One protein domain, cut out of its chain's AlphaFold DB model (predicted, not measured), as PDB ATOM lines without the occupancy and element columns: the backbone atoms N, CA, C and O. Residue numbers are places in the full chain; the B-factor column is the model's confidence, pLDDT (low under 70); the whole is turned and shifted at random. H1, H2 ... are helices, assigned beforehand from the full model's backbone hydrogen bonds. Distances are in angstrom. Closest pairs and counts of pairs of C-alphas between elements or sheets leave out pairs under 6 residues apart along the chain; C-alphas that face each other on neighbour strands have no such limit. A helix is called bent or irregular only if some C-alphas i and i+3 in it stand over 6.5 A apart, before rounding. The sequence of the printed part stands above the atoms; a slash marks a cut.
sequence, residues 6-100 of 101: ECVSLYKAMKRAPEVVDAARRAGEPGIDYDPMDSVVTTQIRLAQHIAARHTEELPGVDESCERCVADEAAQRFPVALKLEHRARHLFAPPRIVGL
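Overview. This is residues 6 to 100 of the 101 residues of an uncharacterized protein of Streptomyces sp. AcH 505 (UniProt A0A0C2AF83). Picture two long helices, the bent H1 and H2, side by side and running opposite ways, with a small, loosely joined head of three short helices, of which H4 packs steeply across H2. The arm H1b reaches on beyond the first residue of H2 and makes one end of the longest axis, H3 makes the other, and residues 28 to 38 fold the chain back from H1b to H2. The 95 printed residues hold five named helices in the order H1, H2, H3, H4, H5 and no named strand, so the class is all helix. The whole is only just loose, close to compact, with a radius of gyration of the C-alphas of 15.3 A, and elongated, with spans of 47 by 27 by 20 A.

Arrangement. Begin at H1, residues 6 to 27, assigned as one helix by its hydrogen bonds but bent: C-alphas 15 and 18 are 7.0 A apart. Its arms, H1a, residues 6 to 15, and H1b, residues 18 to 27, stand at a steep tilt of 41 degrees. H1a touches H2, residues 39 to 54, at a shallow tilt of 20 degrees, opposite ways; their closest C-alphas are those of Met 14 and Thr 43, 4.9 A. H1b and H2 form a helical hairpin that only just touches, with 3 pairs of C-alphas within 8 A, the closest being Pro 18 and Val 40 at 6.3 A, and with residues 39 to 40 of H2 alone. H4, residues 80 to 89, touches H2 at a steep tilt of 60 degrees, opposite ways; look for the closest C-alphas at Ala 48 and Ala 88, 5.0 A. Helix packing is mostly aligned, at shallow tilts, but only just: 2 of 3 pairs. H3, residues 67 to 75, is close to H4 but not clearly touching, with C-alphas 69 and 83 closest at 7.9 A. H5, residues 95 to 98, is close to H4 but not clearly touching, with C-alphas 89 and 98 closest at 6.6 A, and H3 and H5 are near each other. H2 and H3, for instance, are apart. Every O i to N i+4 pair is within hydrogen-bond range in H1a, H1b, H2, H3 and H4; H5 is too short for such a pair.

Along the chain. Find C-alpha 6 at (-13.646, -26.947, -41.086); from there H1a runs 14.1 A to Lys 15, and H1b runs 14.3 A from Pro 18 to C-alpha 27 at (-16.370, -8.223, -65.242). H2 runs 22.2 A from Ser 39 to Arg 54. H3 spans 12.1 A from Glu 67 to Ala 75, and H4 14.5 A from Val 80 to Arg 89. H5 begins at Pro 95 and ends at C-alpha 98, (-10.461, -6.373, -35.483).

Size, cuts and confidence. The C-alphas farthest apart are those of Ala 27 and Ala 74, 47.5 A. The printed part has no cut. The links H1 to H2, 11 residues, and H2 to H3, 12 residues, are long; H3 to H4 and H4 to H5 are tight. In this predicted model the mean pLDDT of the printed part is 90.2, and residues 99 to 100 are under 70.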
ATOM      1  N   GLU A   6     -12.715 -28.065 -40.951       97.12
ATOM      2  CA  GLU A   6     -13.646 -26.947 -41.086       97.12
ATOM      3  C   GLU A   6     -12.935 -25.596 -40.916       97.12
ATOM      4  O   GLU A   6     -13.102 -24.729 -41.773       97.12
ATOM      5  N   CYS A   7     -12.036 -25.452 -39.929       96.94
ATOM      6  CA  CYS A   7     -11.147 -24.285 -39.806       96.94
ATOM      7  C   CYS A   7     -10.370 -24.023 -41.101       96.94
ATOM      8  O   CYS A   7     -10.330 -22.896 -41.591       96.94
ATOM      9  N   VAL A   8      -9.766 -25.067 -41.680       96.62
ATOM     10  CA  VAL A   8      -8.990 -24.953 -42.926       96.62
ATOM     11  C   VAL A   8      -9.881 -24.528 -44.095       96.62
ATOM     12  O   VAL A   8      -9.479 -23.685 -44.901       96.62
ATOM     13  N   SER A   9     -11.086 -25.088 -44.197       96.88
ATOM     14  CA  SER A   9     -12.054 -24.737 -45.240       96.88
ATOM     15  C   SER A   9     -12.508 -23.278 -45.128       96.88
ATOM     16  O   SER A   9     -12.411 -22.520 -46.096       96.88
ATOM     17  N   LEU A  10     -12.916 -22.854 -43.928       96.38
ATOM     18  CA  LEU A  10     -13.363 -21.490 -43.646       96.38
ATOM     19  C   LEU A  10     -12.236 -20.469 -43.844       96.38
ATOM     20  O   LEU A  10     -12.462 -19.419 -44.442       96.38
ATOM     21  N   TYR A  11     -11.005 -20.797 -43.445       95.12
ATOM     22  CA  TYR A  11      -9.840 -19.947 -43.693       95.12
ATOM     23  C   TYR A  11      -9.568 -19.764 -45.189       95.12
ATOM     24  O   TYR A  11      -9.346 -18.644 -45.653       95.12
ATOM     25  N   LYS A  12      -9.633 -20.845 -45.978       95.19
ATOM     26  CA  LYS A  12      -9.489 -20.765 -47.441       95.19
ATOM     27  C   LYS A  12     -10.604 -19.935 -48.074       95.19
ATOM     28  O   LYS A  12     -10.316 -19.141 -48.966       95.19
ATOM     29  N   ALA A  13     -11.847 -20.093 -47.620       94.69
ATOM     30  CA  ALA A  13     -12.973 -19.291 -48.093       94.69
ATOM     31  C   ALA A  13     -12.763 -17.798 -47.797       94.69
ATOM     32  O   ALA A  13     -12.888 -16.974 -48.699       94.69
ATOM     33  N   MET A  14     -12.340 -17.463 -46.575       94.06
ATOM     34  CA  MET A  14     -12.010 -16.094 -46.174       94.06
ATOM     35  C   MET A  14     -10.908 -15.479 -47.042       94.06
ATOM     36  O   MET A  14     -11.023 -14.333 -47.466       94.06
ATOM     37  N   LYS A  15      -9.847 -16.235 -47.350       93.62
ATOM     38  CA  LYS A  15      -8.758 -15.744 -48.208       93.62
ATOM     39  C   LYS A  15      -9.168 -15.543 -49.668       93.62
ATOM     40  O   LYS A  15      -8.605 -14.672 -50.315       93.62
ATOM     41  N   ARG A  16     -10.144 -16.306 -50.166       94.19
ATOM     42  CA  ARG A  16     -10.646 -16.205 -51.548       94.19
ATOM     43  C   ARG A  16     -11.698 -15.114 -51.744       94.19
ATOM     44  O   ARG A  16     -11.877 -14.668 -52.870       94.19
ATOM     45  N   ALA A  17     -12.392 -14.692 -50.685       91.31
ATOM     46  CA  ALA A  17     -13.482 -13.721 -50.794       91.31
ATOM     47  C   ALA A  17     -13.085 -12.422 -51.536       91.31
ATOM     48  O   ALA A  17     -13.810 -12.057 -52.459       91.31
ATOM     49  N   PRO A  18     -11.928 -11.776 -51.258       91.00
ATOM     50  CA  PRO A  18     -11.516 -10.582 -52.002       91.00
ATOM     51  C   PRO A  18     -11.328 -10.843 -53.502       91.00
ATOM     52  O   PRO A  18     -11.781 -10.058 -54.325       91.00
ATOM     53  N   GLU A  19     -10.715 -11.974 -53.867       92.94
ATOM     54  CA  GLU A  19     -10.457 -12.330 -55.268       92.94
ATOM     55  C   GLU A  19     -11.759 -12.528 -56.055       92.94
ATOM     56  O   GLU A  19     -11.855 -12.114 -57.212       92.94
ATOM     57  N   VAL A  20     -12.768 -13.139 -55.425       89.56
ATOM     58  CA  VAL A  20     -14.095 -13.352 -56.020       89.56
ATOM     59  C   VAL A  20     -14.803 -12.018 -56.254       89.56
ATOM     60  O   VAL A  20     -15.299 -11.776 -57.355       89.56
ATOM     61  N   VAL A  21     -14.800 -11.137 -55.251       89.88
ATOM     62  CA  VAL A  21     -15.411  -9.801 -55.339       89.88
ATOM     63  C   VAL A  21     -14.709  -8.948 -56.397       89.88
ATOM     64  O   VAL A  21     -15.357  -8.337 -57.245       89.88
ATOM     65  N   ASP A  22     -13.375  -8.959 -56.423       91.81
ATOM     66  CA  ASP A  22     -12.586  -8.214 -57.403       91.81
ATOM     67  C   ASP A  22     -12.770  -8.742 -58.833       91.81
ATOM     68  O   ASP A  22     -12.730  -7.970 -59.796       91.81
ATOM     69  N   ALA A  23     -12.952 -10.054 -59.007       91.31
ATOM     70  CA  ALA A  23     -13.276 -10.640 -60.305       91.31
ATOM     71  C   ALA A  23     -14.666 -10.202 -60.788       91.31
ATOM     72  O   ALA A  23     -14.789  -9.762 -61.931       91.31
ATOM     73  N   ALA A  24     -15.678 -10.249 -59.914       89.31
ATOM     74  CA  ALA A  24     -17.029  -9.787 -60.224       89.31
ATOM     75  C   ALA A  24     -17.043  -8.296 -60.594       89.31
ATOM     76  O   ALA A  24     -17.578  -7.926 -61.636       89.31
ATOM     77  N   ARG A  25     -16.340  -7.460 -59.819       91.31
ATOM     78  CA  ARG A  25     -16.202  -6.025 -60.100       91.31
ATOM     79  C   ARG A  25     -15.514  -5.739 -61.435       91.31
ATOM     80  O   ARG A  25     -15.899  -4.801 -62.119       91.31
ATOM     81  N   ARG A  26     -14.496  -6.520 -61.821       92.31
ATOM     82  CA  ARG A  26     -13.792  -6.340 -63.108       92.31
ATOM     83  C   ARG A  26     -14.618  -6.759 -64.322       92.31
ATOM     84  O   ARG A  26     -14.430  -6.185 -65.387       92.31
ATOM     85  N   ALA A  27     -15.474  -7.768 -64.178       92.62
ATOM     86  CA  ALA A  27     -16.370  -8.223 -65.242       92.62
ATOM     87  C   ALA A  27     -17.658  -7.386 -65.338       92.62
ATOM     88  O   ALA A  27     -18.421  -7.531 -66.290       92.62
ATOM     89  N   GLY A  28     -17.908  -6.564 -64.322       90.12
ATOM     90  CA  GLY A  28     -19.146  -5.847 -64.104       90.12
ATOM     91  C   GLY A  28     -19.202  -4.429 -64.665       90.12
ATOM     92  O   GLY A  28     -18.217  -3.870 -65.144       90.12
ATOM     93  N   GLU A  29     -20.384  -3.833 -64.558       90.38
ATOM     94  CA  GLU A  29     -20.625  -2.430 -64.867       90.38
ATOM     95  C   GLU A  29     -20.218  -1.531 -63.684       90.38
ATOM     96  O   GLU A  29     -20.389  -1.905 -62.517       90.38
ATOM     97  N   PRO A  30     -19.692  -0.320 -63.947       87.81
ATOM     98  CA  PRO A  30     -19.419   0.651 -62.895       87.81
ATOM     99  C   PRO A  30     -20.677   1.001 -62.087       87.81
ATOM    100  O   PRO A  30     -21.755   1.174 -62.645       87.81
ATOM    101  N   GLY A  31     -20.522   1.181 -60.773       86.50
ATOM    102  CA  GLY A  31     -21.607   1.622 -59.885       86.50
ATOM    103  C   GLY A  31     -22.473   0.503 -59.299       86.50
ATOM    104  O   GLY A  31     -23.356   0.797 -58.497       86.50
ATOM    105  N   ILE A  32     -22.205  -0.758 -59.641       90.12
ATOM    106  CA  ILE A  32     -22.843  -1.918 -59.012       90.12
ATOM    107  C   ILE A  32     -22.026  -2.377 -57.800       90.12
ATOM    108  O   ILE A  32     -20.801  -2.510 -57.870       90.12
ATOM    109  N   ASP A  33     -22.718  -2.642 -56.693       88.38
ATOM    110  CA  ASP A  33     -22.143  -3.340 -55.549       88.38
ATOM    111  C   ASP A  33     -22.101  -4.849 -55.829       88.38
ATOM    112  O   ASP A  33     -23.130  -5.519 -55.929       88.38
ATOM    113  N   TYR A  34     -20.885  -5.368 -55.993       88.50
ATOM    114  CA  TYR A  34     -20.619  -6.783 -56.252       88.50
ATOM    115  C   TYR A  34     -20.375  -7.596 -54.976       88.50
ATOM    116  O   TYR A  34     -20.153  -8.804 -55.070       88.50
ATOM    117  N   ASP A  35     -20.431  -6.964 -53.800       89.88
ATOM    118  CA  ASP A  35     -20.340  -7.634 -52.505       89.88
ATOM    119  C   ASP A  35     -21.394  -7.134 -51.499       89.88
ATOM    120  O   ASP A  35     -21.047  -6.726 -50.390       89.88
ATOM    121  N   PRO A  36     -22.700  -7.233 -51.819       83.25
ATOM    122  CA  PRO A  36     -23.768  -6.692 -50.970       83.25
ATOM    123  C   PRO A  36     -23.883  -7.357 -49.591       83.25
ATOM    124  O   PRO A  36     -24.667  -6.922 -48.752       83.25
ATOM    125  N   MET A  37     -23.150  -8.450 -49.365       82.19
ATOM    126  CA  MET A  37     -23.137  -9.203 -48.109       82.19
ATOM    127  C   MET A  37     -21.799  -9.092 -47.370       82.19
ATOM    128  O   MET A  37     -21.558  -9.881 -46.451       82.19
ATOM    129  N   ASP A  38     -20.917  -8.182 -47.796       84.69
ATOM    130  CA  ASP A  38     -19.570  -8.008 -47.256       84.69
ATOM    131  C   ASP A  38     -18.880  -9.366 -47.050       84.69
ATOM    132  O   ASP A  38     -18.512  -9.757 -45.940       84.69
ATOM    133  N   SER A  39     -18.764 -10.154 -48.115       86.00
ATOM    134  CA  SER A  39     -18.292 -11.540 -48.127       86.00
ATOM    135  C   SER A  39     -16.969 -11.703 -47.386       86.00
ATOM    136  O   SER A  39     -16.750 -12.717 -46.719       86.00
ATOM    137  N   VAL A  40     -16.092 -10.697 -47.435       86.50
ATOM    138  CA  VAL A  40     -14.840 -10.668 -46.664       86.50
ATOM    139  C   VAL A  40     -15.097 -10.629 -45.154       86.50
ATOM    140  O   VAL A  40     -14.478 -11.383 -44.402       86.50
ATOM    141  N   VAL A  41     -16.015  -9.783 -44.693       87.50
ATOM    142  CA  VAL A  41     -16.393  -9.677 -43.276       87.50
ATOM    143  C   VAL A  41     -17.176 -10.912 -42.844       87.50
ATOM    144  O   VAL A  41     -16.838 -11.547 -41.845       87.50
ATOM    145  N   THR A  42     -18.162 -11.326 -43.635       91.12
ATOM    146  CA  THR A  42     -18.997 -12.501 -43.365       91.12
ATOM    147  C   THR A  42     -18.160 -13.775 -43.225       91.12
ATOM    148  O   THR A  42     -18.397 -14.589 -42.329       91.12
ATOM    149  N   THR A  43     -17.141 -13.967 -44.065       93.38
ATOM    150  CA  THR A  43     -16.245 -15.132 -43.955       93.38
ATOM    151  C   THR A  43     -15.325 -15.067 -42.735       93.38
ATOM    152  O   THR A  43     -15.094 -16.108 -42.116       93.38
ATOM    153  N   GLN A  44     -14.863 -13.877 -42.330       92.62
ATOM    154  CA  GLN A  44     -14.135 -13.700 -41.066       92.62
ATOM    155  C   GLN A  44     -15.004 -14.058 -39.857       92.62
ATOM    156  O   GLN A  44     -14.542 -14.784 -38.979       92.62
ATOM    157  N   ILE A  45     -16.254 -13.585 -39.825       91.94
ATOM    158  CA  ILE A  45     -17.206 -13.870 -38.741       91.94
ATOM    159  C   ILE A  45     -17.446 -15.378 -38.637       91.94
ATOM    160  O   ILE A  45     -17.314 -15.949 -37.558       91.94
ATOM    161  N   ARG A  46     -17.705 -16.063 -39.760       94.94
ATOM    162  CA  ARG A  46     -17.926 -17.521 -39.764       94.94
ATOM    163  C   ARG A  46     -16.725 -18.302 -39.231       94.94
ATOM    164  O   ARG A  46     -16.901 -19.227 -38.441       94.94
ATOM    165  N   LEU A  47     -15.509 -17.932 -39.639       96.62
ATOM    166  CA  LEU A  47     -14.290 -18.557 -39.123       96.62
ATOM    167  C   LEU A  47     -14.128 -18.306 -37.616       96.62
ATOM    168  O   LEU A  47     -13.852 -19.241 -36.866       96.62
ATOM    169  N   ALA A  48     -14.330 -17.063 -37.176       95.81
ATOM    170  CA  ALA A  48     -14.236 -16.681 -35.773       95.81
ATOM    171  C   ALA A  48     -15.232 -17.447 -34.898       95.81
ATOM    172  O   ALA A  48     -14.850 -17.985 -33.863       95.81
ATOM    173  N   GLN A  49     -16.484 -17.555 -35.344       96.06
ATOM    174  CA  GLN A  49     -17.543 -18.296 -34.660       96.06
ATOM    175  C   GLN A  49     -17.206 -19.774 -34.529       96.06
ATOM    176  O   GLN A  49     -17.346 -20.346 -33.448       96.06
ATOM    177  N   HIS A  50     -16.722 -20.389 -35.610       97.75
ATOM    178  CA  HIS A  50     -16.314 -21.787 -35.579       97.75
ATOM    179  C   HIS A  50     -15.186 -22.015 -34.561       97.75
ATOM    180  O   HIS A  50     -15.293 -22.895 -33.707       97.75
ATOM    181  N   ILE A  51     -14.129 -21.199 -34.610       97.69
ATOM    182  CA  ILE A  51     -12.999 -21.297 -33.677       97.69
ATOM    183  C   ILE A  51     -13.467 -21.057 -32.238       97.69
ATOM    184  O   ILE A  51     -13.155 -21.851 -31.355       97.69
ATOM    185  N   ALA A  52     -14.279 -20.030 -31.999       96.69
ATOM    186  CA  ALA A  52     -14.791 -19.724 -30.672       96.69
ATOM    187  C   ALA A  52     -15.644 -20.853 -30.080       96.69
ATOM    188  O   ALA A  52     -15.567 -21.097 -28.877       96.69
ATOM    189  N   ALA A  53     -16.412 -21.560 -30.914       96.62
ATOM    190  CA  ALA A  53     -17.292 -22.647 -30.491       96.62
ATOM    191  C   ALA A  53     -16.587 -24.007 -30.347       96.62
ATOM    192  O   ALA A  53     -17.027 -24.841 -29.559       96.62
ATOM    193  N   ARG A  54     -15.546 -24.273 -31.145       97.25
ATOM    194  CA  ARG A  54     -14.915 -25.605 -31.248       97.25
ATOM    195  C   ARG A  54     -13.498 -25.674 -30.692       97.25
ATOM    196  O   ARG A  54     -13.015 -26.768 -30.428       97.25
ATOM    197  N   HIS A  55     -12.850 -24.527 -30.529       96.50
ATOM    198  CA  HIS A  55     -11.436 -24.403 -30.183       96.50
ATOM    199  C   HIS A  55     -11.217 -23.350 -29.087       96.50
ATOM    200  O   HIS A  55     -10.214 -22.642 -29.092       96.50
ATOM    201  N   THR A  56     -12.159 -23.232 -28.144       95.00
ATOM    202  CA  THR A  56     -12.147 -22.204 -27.089       95.00
ATOM    203  C   THR A  56     -10.859 -22.209 -26.260       95.00
ATOM    204  O   THR A  56     -10.334 -21.146 -25.942       95.00
ATOM    205  N   GLU A  57     -10.325 -23.392 -25.947       94.38
ATOM    206  CA  GLU A  57      -9.090 -23.562 -25.164       94.38
ATOM    207  C   GLU A  57      -7.830 -23.103 -25.915       94.38
ATOM    208  O   GLU A  57      -6.796 -22.858 -25.302       94.38
ATOM    209  N   GLU A  58      -7.914 -22.960 -27.239       93.25
ATOM    210  CA  GLU A  58      -6.808 -22.543 -28.106       93.25
ATOM    211  C   GLU A  58      -6.863 -21.041 -28.439       93.25
ATOM    212  O   GLU A  58      -6.033 -20.542 -29.202       93.25
ATOM    213  N   LEU A  59      -7.847 -20.310 -27.901       94.44
ATOM    214  CA  LEU A  59      -8.002 -18.882 -28.161       94.44
ATOM    215  C   LEU A  59      -6.927 -18.055 -27.444       94.44
ATOM    216  O   LEU A  59      -6.667 -18.274 -26.256       94.44
ATOM    217  N   PRO A  60      -6.365 -17.029 -28.112       93.62
ATOM    218  CA  PRO A  60      -5.417 -16.118 -27.479       93.62
ATOM    219  C   PRO A  60      -6.107 -15.353 -26.357       93.62
ATOM    220  O   PRO A  60      -7.328 -15.230 -26.394       93.62
ATOM    221  N   GLY A  61      -5.341 -14.842 -25.390       93.25
ATOM    222  CA  GLY A  61      -5.780 -13.968 -24.294       93.25
ATOM    223  C   GLY A  61      -6.486 -12.676 -24.730       93.25
ATOM    224  O   GLY A  61      -6.800 -12.469 -25.901       93.25
ATOM    225  N   VAL A  62      -6.733 -11.795 -23.764       92.19
ATOM    226  CA  VAL A  62      -7.032 -10.384 -24.051       92.19
ATOM    227  C   VAL A  62      -5.806  -9.773 -24.735       92.19
ATOM    228  O   VAL A  62      -4.682 -10.007 -24.293       92.19
ATOM    229  N   ASP A  63      -6.018  -9.025 -25.816       91.75
ATOM    230  CA  ASP A  63      -4.954  -8.295 -26.507       91.75
ATOM    231  C   ASP A  63      -4.977  -6.824 -26.071       91.75
ATOM    232  O   ASP A  63      -5.924  -6.096 -26.373       91.75
ATOM    233  N   GLU A  64      -3.936  -6.386 -25.362       91.38
ATOM    234  CA  GLU A  64      -3.801  -5.015 -24.848       91.38
ATOM    235  C   GLU A  64      -3.660  -3.965 -25.961       91.38
ATOM    236  O   GLU A  64      -3.939  -2.787 -25.746       91.38
ATOM    237  N   SER A  65      -3.260  -4.378 -27.167       90.31
ATOM    238  CA  SER A  65      -3.186  -3.505 -28.340       90.31
ATOM    239  C   SER A  65      -4.523  -3.371 -29.078       90.31
ATOM    240  O   SER A  65      -4.641  -2.572 -30.010       90.31
ATOM    241  N   CYS A  66      -5.545  -4.136 -28.678       91.69
ATOM    242  CA  CYS A  66      -6.883  -4.047 -29.240       91.69
ATOM    243  C   CYS A  66      -7.806  -3.222 -28.336       91.69
ATOM    244  O   CYS A  66      -8.213  -3.663 -27.262       91.69
ATOM    245  N   GLU A  67      -8.233  -2.055 -28.822       89.56
ATOM    246  CA  GLU A  67      -9.138  -1.149 -28.095       89.56
ATOM    247  C   GLU A  67     -10.424  -1.841 -27.622       89.56
ATOM    248  O   GLU A  67     -10.900  -1.594 -26.515       89.56
ATOM    249  N   ARG A  68     -10.971  -2.756 -28.430       88.31
ATOM    250  CA  ARG A  68     -12.196  -3.491 -28.094       88.31
ATOM    251  C   ARG A  68     -11.977  -4.535 -26.998       88.31
ATOM    252  O   ARG A  68     -12.852  -4.687 -26.148       88.31
ATOM    253  N   CYS A  69     -10.825  -5.208 -26.982       90.81
ATOM    254  CA  CYS A  69     -10.425  -6.078 -25.874       90.81
ATOM    255  C   CYS A  69     -10.283  -5.275 -24.575       90.81
ATOM    256  O   CYS A  69     -10.864  -5.652 -23.561       90.81
ATOM    257  N   VAL A  70      -9.572  -4.146 -24.621       90.75
ATOM    258  CA  VAL A  70      -9.341  -3.284 -23.452       90.75
ATOM    259  C   VAL A  70     -10.652  -2.711 -22.906       90.75
ATOM    260  O   VAL A  70     -10.900  -2.755 -21.700       90.75
ATOM    261  N   ALA A  71     -11.525  -2.209 -23.782       87.75
ATOM    262  CA  ALA A  71     -12.814  -1.653 -23.384       87.75
ATOM    263  C   ALA A  71     -13.732  -2.702 -22.740       87.75
ATOM    264  O   ALA A  71     -14.448  -2.400 -21.782       87.75
ATOM    265  N   ASP A  72     -13.725  -3.932 -23.254       87.69
ATOM    266  CA  ASP A  72     -14.525  -5.016 -22.692       87.69
ATOM    267  C   ASP A  72     -13.979  -5.538 -21.361       87.69
ATOM    268  O   ASP A  72     -14.772  -5.850 -20.476       87.69
ATOM    269  N   GLU A  73     -12.658  -5.597 -21.186       87.25
ATOM    270  CA  GLU A  73     -12.051  -6.003 -19.915       87.25
ATOM    271  C   GLU A  73     -12.397  -5.004 -18.799       87.25
ATOM    272  O   GLU A  73     -12.767  -5.398 -17.694       87.25
ATOM    273  N   ALA A  74     -12.380  -3.705 -19.115       83.25
ATOM    274  CA  ALA A  74     -12.714  -2.646 -18.167       83.25
ATOM    275  C   ALA A  74     -14.211  -2.585 -17.809       83.25
ATOM    276  O   ALA A  74     -14.560  -2.282 -16.670       83.25
ATOM    277  N   ALA A  75     -15.102  -2.836 -18.775       84.44
ATOM    278  CA  ALA A  75     -16.543  -2.606 -18.618       84.44
ATOM    279  C   ALA A  75     -17.398  -3.885 -18.551       84.44
ATOM    280  O   ALA A  75     -18.605  -3.788 -18.339       84.44
ATOM    281  N   GLN A  76     -16.807  -5.063 -18.780       82.25
ATOM    282  CA  GLN A  76     -17.493  -6.357 -18.924       82.25
ATOM    283  C   GLN A  76     -18.736  -6.286 -19.826       82.25
ATOM    284  O   GLN A  76     -19.791  -6.845 -19.528       82.25
ATOM    285  N   ARG A  77     -18.616  -5.555 -20.936       78.19
ATOM    286  CA  ARG A  77     -19.763  -5.070 -21.707       78.19
ATOM    287  C   ARG A  77     -20.366  -6.126 -22.629       78.19
ATOM    288  O   ARG A  77     -21.543  -6.016 -22.974       78.19
ATOM    289  N   PHE A  78     -19.588  -7.121 -23.055       84.00
ATOM    290  CA  PHE A  78     -20.037  -8.105 -24.038       84.00
ATOM    291  C   PHE A  78     -20.347  -9.484 -23.431       84.00
ATOM    292  O   PHE A  78     -19.652  -9.949 -22.527       84.00
ATOM    293  N   PRO A  79     -21.352 -10.199 -23.966       90.12
ATOM    294  CA  PRO A  79     -21.541 -11.624 -23.713       90.12
ATOM    295  C   PRO A  79     -20.281 -12.439 -24.018       90.12
ATOM    296  O   PRO A  79     -19.595 -12.177 -25.007       90.12
ATOM    297  N   VAL A  80     -20.031 -13.489 -23.228       90.38
ATOM    298  CA  VAL A  80     -18.850 -14.366 -23.364       90.38
ATOM    299  C   VAL A  80     -18.664 -14.862 -24.800       90.38
ATOM    300  O   VAL A  80     -17.561 -14.784 -25.326       90.38
ATOM    301  N   ALA A  81     -19.736 -15.288 -25.471       89.88
ATOM    302  CA  ALA A  81     -19.671 -15.753 -26.858       89.88
ATOM    303  C   ALA A  81     -19.065 -14.708 -27.816       89.88
ATOM    304  O   ALA A  81     -18.211 -15.048 -28.631       89.88
ATOM    305  N   LEU A  82     -19.435 -13.431 -27.671       90.88
ATOM    306  CA  LEU A  82     -18.898 -12.346 -28.497       90.88
ATOM    307  C   LEU A  82     -17.445 -12.015 -28.144       90.88
ATOM    308  O   LEU A  82     -16.667 -11.675 -29.033       90.88
ATOM    309  N   LYS A  83     -17.045 -12.164 -26.874       92.88
ATOM    310  CA  LYS A  83     -15.637 -12.020 -26.461       92.88
ATOM    311  C   LYS A  83     -14.759 -13.093 -27.100       92.88
ATOM    312  O   LYS A  83     -13.673 -12.793 -27.590       92.88
ATOM    313  N   LEU A  84     -15.229 -14.340 -27.096       94.50
ATOM    314  CA  LEU A  84     -14.509 -15.473 -27.675       94.50
ATOM    315  C   LEU A  84     -14.427 -15.356 -29.199       94.50
ATOM    316  O   LEU A  84     -13.353 -15.557 -29.758       94.50
ATOM    317  N   GLU A  85     -15.519 -14.965 -29.863       94.81
ATOM    318  CA  GLU A  85     -15.521 -14.677 -31.303       94.81
ATOM    319  C   GLU A  85     -14.522 -13.562 -31.640       94.81
ATOM    320  O   GLU A  85     -13.686 -13.712 -32.528       94.81
ATOM    321  N   HIS A  86     -14.542 -12.462 -30.889       93.81
ATOM    322  CA  HIS A  86     -13.602 -11.365 -31.084       93.81
ATOM    323  C   HIS A  86     -12.144 -11.820 -30.913       93.81
ATOM    324  O   HIS A  86     -11.317 -11.575 -31.790       93.81
ATOM    325  N   ARG A  87     -11.832 -12.548 -29.832       94.00
ATOM    326  CA  ARG A  87     -10.486 -13.093 -29.584       94.00
ATOM    327  C   ARG A  87     -10.052 -14.080 -30.667       94.00
ATOM    328  O   ARG A  87      -8.886 -14.083 -31.049       94.00
ATOM    329  N   ALA A  88     -10.976 -14.862 -31.224       95.94
ATOM    330  CA  ALA A  88     -10.690 -15.748 -32.349       95.94
ATOM    331  C   ALA A  88     -10.198 -14.985 -33.586       95.94
ATOM    332  O   ALA A  88      -9.335 -15.484 -34.307       95.94
ATOM    333  N   ARG A  89     -10.695 -13.766 -33.830       94.25
ATOM    334  CA  ARG A  89     -10.287 -12.961 -34.993       94.25
ATOM    335  C   ARG A  89      -8.828 -12.521 -34.937       94.25
ATOM    336  O   ARG A  89      -8.204 -12.424 -35.993       94.25
ATOM    337  N   HIS A  90      -8.255 -12.355 -33.744       93.94
ATOM    338  CA  HIS A  90      -6.831 -12.025 -33.576       93.94
ATOM    339  C   HIS A  90      -5.889 -13.110 -34.115       93.94
ATOM    340  O   HIS A  90      -4.737 -12.828 -34.429       93.94
ATOM    341  N   LEU A  91      -6.371 -14.344 -34.308       93.69
ATOM    342  CA  LEU A  91      -5.575 -15.431 -34.890       93.69
ATOM    343  C   LEU A  91      -5.304 -15.259 -36.391       93.69
ATOM    344  O   LEU A  91      -4.437 -15.938 -36.940       93.69
ATOM    345  N   PHE A  92      -6.061 -14.404 -37.083       92.12
ATOM    346  CA  PHE A  92      -5.973 -14.279 -38.543       92.12
ATOM    347  C   PHE A  92      -6.175 -12.859 -39.086       92.12
ATOM    348  O   PHE A  92      -6.002 -12.647 -40.290       92.12
ATOM    349  N   ALA A  93      -6.501 -11.891 -38.229       88.00
ATOM    350  CA  ALA A  93      -6.580 -10.478 -38.557       88.00
ATOM    351  C   ALA A  93      -5.867  -9.645 -37.475       88.00
ATOM    352  O   ALA A  93      -6.001  -9.941 -36.292       88.00
ATOM    353  N   PRO A  94      -5.107  -8.603 -37.857       84.38
ATOM    354  CA  PRO A  94      -4.406  -7.769 -36.891       84.38
ATOM    355  C   PRO A  94      -5.389  -6.926 -36.055       84.38
ATOM    356  O   PRO A  94      -6.426  -6.510 -36.587       84.38
ATOM    357  N   PRO A  95      -5.026  -6.555 -34.812       80.94
ATOM    358  CA  PRO A  95      -5.877  -5.796 -33.888       80.94
ATOM    359  C   PRO A  95      -6.492  -4.526 -34.482       80.94
ATOM    360  O   PRO A  95      -7.669  -4.254 -34.270       80.94
ATOM    361  N   ARG A  96      -5.736  -3.800 -35.318       78.75
ATOM    362  CA  ARG A  96      -6.204  -2.589 -36.018       78.75
ATOM    363  C   ARG A  96      -7.409  -2.814 -36.941       78.75
ATOM    364  O   ARG A  96      -8.133  -1.876 -37.226       78.75
ATOM    365  N   ILE A  97      -7.592  -4.032 -37.453       76.75
ATOM    366  CA  ILE A  97      -8.738  -4.407 -38.298       76.75
ATOM    367  C   ILE A  97      -9.864  -4.965 -37.425       76.75
ATOM    368  O   ILE A  97     -11.036  -4.711 -37.679       76.75
ATOM    369  N   VAL A  98      -9.506  -5.715 -36.382       74.56
ATOM    370  CA  VAL A  98     -10.461  -6.373 -35.483       74.56
ATOM    371  C   VAL A  98     -11.154  -5.377 -34.542       74.56
ATOM    372  O   VAL A  98     -12.299  -5.603 -34.170       74.56
ATOM    373  N   GLY A  99     -10.496  -4.271 -34.180       63.38
ATOM    374  CA  GLY A  99     -11.052  -3.224 -33.315       63.38
ATOM    375  C   GLY A  99     -12.049  -2.272 -33.989       63.38
ATOM    376  O   GLY A  99     -12.748  -1.554 -33.285       63.38
ATOM    377  N   LEU A 100     -12.130  -2.266 -35.326       58.75
ATOM    378  CA  LEU A 100     -12.991  -1.358 -36.106       58.75
ATOM    379  C   LEU A 100     -14.373  -1.941 -36.452       58.75
ATOM    380  O   LEU A 100     -15.233  -1.215 -36.946       58.75
TER     381      LEU A 100